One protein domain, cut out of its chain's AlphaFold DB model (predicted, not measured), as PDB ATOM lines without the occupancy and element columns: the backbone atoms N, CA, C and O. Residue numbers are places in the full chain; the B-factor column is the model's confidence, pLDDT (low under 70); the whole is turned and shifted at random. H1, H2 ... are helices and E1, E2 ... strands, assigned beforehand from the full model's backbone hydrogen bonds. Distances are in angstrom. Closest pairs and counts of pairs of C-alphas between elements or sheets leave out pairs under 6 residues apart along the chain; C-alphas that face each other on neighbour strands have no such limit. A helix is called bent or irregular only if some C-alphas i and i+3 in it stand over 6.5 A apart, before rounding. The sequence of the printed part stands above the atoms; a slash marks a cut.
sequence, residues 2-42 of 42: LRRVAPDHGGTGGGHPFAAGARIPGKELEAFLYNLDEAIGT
ATOM      1  N   LEU A   2     -28.458   8.944 127.895       95.31
ATOM      2  CA  LEU A   2     -29.764   9.500 127.492       95.31
ATOM      3  C   LEU A   2     -29.807  11.034 127.350       95.31
ATOM      4  O   LEU A   2     -30.522  11.543 126.497       95.31
ATOM      5  N   ARG A   3     -28.997  11.776 128.126       95.69
ATOM      6  CA  ARG A   3     -28.822  13.236 127.977       95.69
ATOM      7  C   ARG A   3     -28.282  13.658 126.601       95.69
ATOM      8  O   ARG A   3     -28.459  14.809 126.233       95.69
ATOM      9  N   ARG A   4     -27.592  12.761 125.886       94.81
ATOM     10  CA  ARG A   4     -27.064  13.004 124.534       94.81
ATOM     11  C   ARG A   4     -28.092  12.652 123.460       94.81
ATOM     12  O   ARG A   4     -28.355  13.489 122.622       94.81
ATOM     13  N   VAL A   5     -28.700  11.467 123.544       97.00
ATOM     14  CA  VAL A   5     -29.582  10.939 122.486       97.00
ATOM     15  C   VAL A   5     -30.982  11.564 122.514       97.00
ATOM     16  O   VAL A   5     -31.544  11.871 121.475       97.00
ATOM     17  N   ALA A   6     -31.578  11.790 123.692       97.94
ATOM     18  CA  ALA A   6     -32.965  12.270 123.766       97.94
ATOM     19  C   ALA A   6     -33.210  13.652 123.112       97.94
ATOM     20  O   ALA A   6     -34.256  13.799 122.475       97.94
ATOM     21  N   PRO A   7     -32.303  14.648 123.218       98.31
ATOM     22  CA  PRO A   7     -32.442  15.923 122.509       98.31
ATOM     23  C   PRO A   7     -32.547  15.802 120.984       98.31
ATOM     24  O   PRO A   7     -33.320  16.548 120.385       98.31
ATOM     25  N   ASP A   8     -31.858  14.836 120.373       98.00
ATOM     26  CA  ASP A   8     -31.883  14.625 118.918       98.00
ATOM     27  C   ASP A   8     -33.264  14.150 118.424       98.00
ATOM     28  O   ASP A   8     -33.622  14.355 117.269       98.00
ATOM     29  N   HIS A   9     -34.083  13.604 119.331       98.12
ATOM     30  CA  HIS A   9     -35.465  13.175 119.087       98.12
ATOM     31  C   HIS A   9     -36.503  14.148 119.670       98.12
ATOM     32  O   HIS A   9     -37.634  13.766 119.971       98.12
ATOM     33  N   GLY A  10     -36.128  15.413 119.899       97.75
ATOM     34  CA  GLY A  10     -37.034  16.436 120.441       97.75
ATOM     35  C   GLY A  10     -37.462  16.180 121.891       97.75
ATOM     36  O   GLY A  10     -38.518  16.643 122.327       97.75
ATOM     37  N   GLY A  11     -36.669  15.404 122.626       97.69
ATOM     38  CA  GLY A  11     -36.924  15.005 123.997       97.69
ATOM     39  C   GLY A  11     -35.915  15.549 125.001       97.69
ATOM     40  O   GLY A  11     -35.039  16.356 124.704       97.69
ATOM     41  N   THR A  12     -36.027  15.066 126.234       98.38
ATOM     42  CA  THR A  12     -35.039  15.309 127.293       98.38
ATOM     43  C   THR A  12     -34.715  14.002 128.000       98.38
ATOM     44  O   THR A  12     -35.550  13.102 128.068       98.38
ATOM     45  N   GLY A  13     -33.500  13.877 128.531       97.19
ATOM     46  CA  GLY A  13     -33.070  12.668 129.225       97.19
ATOM     47  C   GLY A  13     -31.933  12.919 130.205       97.19
ATOM     48  O   GLY A  13     -31.199  13.902 130.100       97.19
ATOM     49  N   GLY A  14     -31.781  12.023 131.175       96.81
ATOM     50  CA  GLY A  14     -30.792  12.161 132.240       96.81
ATOM     51  C   GLY A  14     -30.936  11.107 133.333       96.81
ATOM     52  O   GLY A  14     -31.871  10.310 133.326       96.81
ATOM     53  N   GLY A  15     -29.980  11.096 134.259       95.69
ATOM     54  CA  GLY A  15     -29.938  10.161 135.382       95.69
ATOM     55  C   GLY A  15     -28.518   9.730 135.736       95.69
ATOM     56  O   GLY A  15     -27.540  10.338 135.294       95.69
ATOM     57  N   HIS A  16     -28.427   8.669 136.529       94.88
ATOM     58  CA  HIS A  16     -27.183   8.031 136.938       94.88
ATOM     59  C   HIS A  16     -26.681   7.039 135.873       94.88
ATOM     60  O   HIS A  16     -27.468   6.598 135.034       94.88
ATOM     61  N   PRO A  17     -25.393   6.638 135.906       90.62
ATOM     62  CA  PRO A  17     -24.840   5.674 134.950       90.62
ATOM     63  C   PRO A  17     -25.616   4.352 134.847       90.62
ATOM     64  O   PRO A  17     -25.685   3.784 133.764       90.62
ATOM     65  N   PHE A  18     -26.234   3.900 135.944       91.00
ATOM     66  CA  PHE A  18     -26.956   2.620 136.024       91.00
ATOM     67  C   PHE A  18     -28.486   2.753 136.057       91.00
ATOM     68  O   PHE A  18     -29.188   1.750 135.996       91.00
ATOM     69  N   ALA A  19     -29.017   3.971 136.183       93.94
ATOM     70  CA  ALA A  19     -30.455   4.222 136.234       93.94
ATOM     71  C   ALA A  19     -30.751   5.621 135.692       93.94
ATOM     72  O   ALA A  19     -30.334   6.629 136.269       93.94
ATOM     73  N   ALA A  20     -31.470   5.686 134.576       95.75
ATOM     74  CA  ALA A  20     -31.773   6.928 133.887       95.75
ATOM     75  C   ALA A  20     -33.128   6.844 133.176       95.75
ATOM     76  O   ALA A  20     -33.681   5.762 132.997       95.75
ATOM     77  N   GLY A  21     -33.653   7.998 132.768       97.19
ATOM     78  CA  GLY A  21     -34.892   8.093 132.005       97.19
ATOM     79  C   GLY A  21     -34.815   9.145 130.904       97.19
ATOM     80  O   GLY A  21     -33.944  10.020 130.911       97.19
ATOM     81  N   ALA A  22     -35.745   9.050 129.957       98.06
ATOM     82  CA  ALA A  22     -35.945  10.024 128.894       98.06
ATOM     83  C   ALA A  22     -37.440  10.206 128.598       98.06
ATOM     84  O   ALA A  22     -38.247   9.308 128.835       98.06
ATOM     85  N   ARG A  23     -37.801  11.381 128.084       98.44
ATOM     86  CA  ARG A  23     -39.114  11.686 127.511       98.44
ATOM     87  C   ARG A  23     -38.906  12.155 126.085       98.44
ATOM     88  O   ARG A  23     -38.096  13.051 125.876       98.44
ATOM     89  N   ILE A  24     -39.660  11.589 125.155       98.50
ATOM     90  CA  ILE A  24     -39.623  11.897 123.722       98.50
ATOM     91  C   ILE A  24     -41.059  11.936 123.172       98.50
ATOM     92  O   ILE A  24     -41.959  11.353 123.791       98.50
ATOM     93  N   PRO A  25     -41.317  12.591 122.028       98.62
ATOM     94  CA  PRO A  25     -42.567  12.425 121.296       98.62
ATOM     95  C   PRO A  25     -42.785  10.953 120.925       98.62
ATOM     96  O   PRO A  25     -41.871  10.292 120.445       98.62
ATOM     97  N   GLY A  26     -44.007  10.440 121.087       98.38
ATOM     98  CA  GLY A  26     -44.292   9.017 120.841       98.38
ATOM     99  C   GLY A  26     -43.979   8.551 119.413       98.38
ATOM    100  O   GLY A  26     -43.545   7.421 119.221       98.38
ATOM    101  N   LYS A  27     -44.120   9.443 118.425       98.50
ATOM    102  CA  LYS A  27     -43.778   9.174 117.018       98.50
ATOM    103  C   LYS A  27     -42.283   8.921 116.771       98.50
ATOM    104  O   LYS A  27     -41.941   8.357 115.745       98.50
ATOM    105  N   GLU A  28     -41.419   9.330 117.698       98.38
ATOM    106  CA  GLU A  28     -39.963   9.174 117.595       98.38
ATOM    107  C   GLU A  28     -39.459   7.899 118.281       98.38
ATOM    108  O   GLU A  28     -38.257   7.652 118.279       98.38
ATOM    109  N   LEU A  29     -40.339   7.096 118.894       98.31
ATOM    110  CA  LEU A  29     -39.925   5.976 119.745       98.31
ATOM    111  C   LEU A  29     -39.003   4.991 119.020       98.31
ATOM    112  O   LEU A  29     -37.975   4.613 119.570       98.31
ATOM    113  N   GLU A  30     -39.349   4.598 117.798       98.44
ATOM    114  CA  GLU A  30     -38.570   3.623 117.032       98.44
ATOM    115  C   GLU A  30     -37.185   4.166 116.652       98.44
ATOM    116  O   GLU A  30     -36.171   3.536 116.949       98.44
ATOM    117  N   ALA A  31     -37.130   5.378 116.092       98.19
ATOM    118  CA  ALA A  31     -35.872   6.035 115.738       98.19
ATOM    119  C   ALA A  31     -34.979   6.271 116.970       98.19
ATOM    120  O   ALA A  31     -33.766   6.079 116.909       98.19
ATOM    121  N   PHE A  32     -35.578   6.645 118.105       98.25
ATOM    122  CA  PHE A  32     -34.861   6.825 119.364       98.25
ATOM    123  C   PHE A  32     -34.249   5.522 119.872       98.25
ATOM    124  O   PHE A  32     -33.102   5.526 120.314       98.25
ATOM    125  N   LEU A  33     -34.995   4.414 119.826       97.69
ATOM    126  CA  LEU A  33     -34.496   3.113 120.271       97.69
ATOM    127  C   LEU A  33     -33.335   2.623 119.399       97.69
ATOM    128  O   LEU A  33     -32.367   2.110 119.950       97.69
ATOM    129  N   TYR A  34     -33.394   2.840 118.080       97.44
ATOM    130  CA  TYR A  34     -32.297   2.503 117.166       97.44
ATOM    131  C   TYR A  34     -31.011   3.277 117.500       97.44
ATOM    132  O   TYR A  34     -29.968   2.680 117.753       97.44
ATOM    133  N   ASN A  35     -31.103   4.605 117.608       97.00
ATOM    134  CA  ASN A  35     -29.947   5.447 117.933       97.00
ATOM    135  C   ASN A  35     -29.416   5.199 119.355       97.00
ATOM    136  O   ASN A  35     -28.220   5.340 119.623       97.00
ATOM    137  N   LEU A  36     -30.303   4.856 120.294       96.44
ATOM    138  CA  LEU A  36     -29.918   4.476 121.649       96.44
ATOM    139  C   LEU A  36     -29.121   3.167 121.654       96.44
ATOM    140  O   LEU A  36     -28.136   3.092 122.379       96.44
ATOM    141  N   ASP A  37     -29.516   2.170 120.864       96.25
ATOM    142  CA  ASP A  37     -28.788   0.904 120.750       96.25
ATOM    143  C   ASP A  37     -27.365   1.119 120.207       96.25
ATOM    144  O   ASP A  37     -26.392   0.752 120.871       96.25
ATOM    145  N   GLU A  38     -27.223   1.838 119.085       95.75
ATOM    146  CA  GLU A  38     -25.908   2.147 118.494       95.75
ATOM    147  C   GLU A  38     -24.975   2.857 119.483       95.75
ATOM    148  O   GLU A  38     -23.786   2.548 119.596       95.75
ATOM    149  N   ALA A  39     -25.513   3.807 120.244       93.31
ATOM    150  CA  ALA A  39     -24.708   4.587 121.164       93.31
ATOM    151  C   ALA A  39     -24.403   3.849 122.496       93.31
ATOM    152  O   ALA A  39     -23.588   4.357 123.269       93.31
ATOM    153  N   ILE A  40     -25.069   2.716 122.804       91.06
ATOM    154  CA  ILE A  40     -24.735   1.819 123.937       91.06
ATOM    155  C   ILE A  40     -23.682   0.807 123.485       91.06
ATOM    156  O   ILE A  40     -22.798   0.458 124.262       91.06
ATOM    157  N   GLY A  41     -23.791   0.318 122.246       85.88
ATOM    158  CA  GLY A  41     -22.876  -0.666 121.667       85.88
ATOM    159  C   GLY A  41     -21.460  -0.148 121.380       85.88
ATOM    160  O   GLY A  41     -20.639  -0.915 120.878       85.88
ATOM    161  N   THR A  42     -21.169   1.123 121.687       57.88
ATOM    162  CA  THR A  42     -19.884   1.815 121.483       57.88
ATOM    163  C   THR A  42     -19.271   2.282 122.798       57.88
ATOM    164  O   THR A  42     -18.026   2.204 122.905       57.88
TER     165      THR A  42
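What this domain is: This is residues 2 to 42 of the 42 residues of the protein "DHH family phosphoesterase" of Candidatus Methanoperedens sp (UniProt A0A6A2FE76). A hairpin of two strands, E1 and E2, and a longer helix, H2, make a V that is joined at residues 24 and 25, with H2 folding back from the end of E2. The short helix H1 sits toward one side of the gap of this V and packs on both strands and on H2. The printed part has 41 residues, with two named helices and two named strands in the order H1, E1, E2, H2; the sheet, in the order E1 - E2, is antiparallel, and the class is mixed, helices and strands. The whole is compact, with a radius of gyration of the C-alphas of 9.6 A and spans of 26 by 19 by 13 A.

How they stand to each other: Start with H1, residues 2 to 8, and then look at E1, residues 12 to 16: their closest C-alphas are those of Arg 3 and Gly 13, 4.5 A apart. Move on to E2, residues 19 to 23, which forms a hairpin with E1; the two are antiparallel, at 173 degrees between their directions. Across this pair, N 12 and O 23 at 2.9 A and N 16 and O 19 at 2.8 A are within hydrogen-bond range. The closest C-alphas of H1 and E2 are those of Ala 6 and Ala 22, 6.3 A apart. Last comes H2, residues 26 to 40, which touches H1 with its residues 32 to 36 alone; the closest C-alphas are those of Val 5 and Leu 36, 6.5 A apart. H1 and H2 run opposite ways at a steep tilt of 51 degrees. E1 and H2 are apart. In H1, 1 of 3 O i to N i+4 pairs is within hydrogen-bond range, beside 2 of 4 O i to N i+3 pairs; in H2, 9 of 11 O i to N i+4 pairs are.

Where its parts are: Find C-alpha 2 at (-29.764, 9.500, 127.492); from there H1 runs 10.2 A to C-alpha 8. It is neither bent nor irregular, but only just: C-alphas 4 and 7 are 6.4 A apart. E1 begins at C-alpha 12, at (-35.039, 15.309, 127.293), and is 14.4 A long, as is E2 from C-alpha 19 to C-alpha 23. H2 runs 21.1 A from C-alpha 26 to C-alpha 40 at (-24.735, 1.819, 123.937); it is irregular, with C-alphas 27 and 30 at 7.6 A.

The domain as a whole: Look for the two C-alphas farthest apart at Pro 17 and Lys 27, 26.3 A from each other. The printed part has no cut, and its three links, H1 to E1, E1 to E2 and E2 to H2, are tight. The mean pLDDT of the printed part is 95.4; confidence is under 70 at one residue, Thr 42, the chain's last.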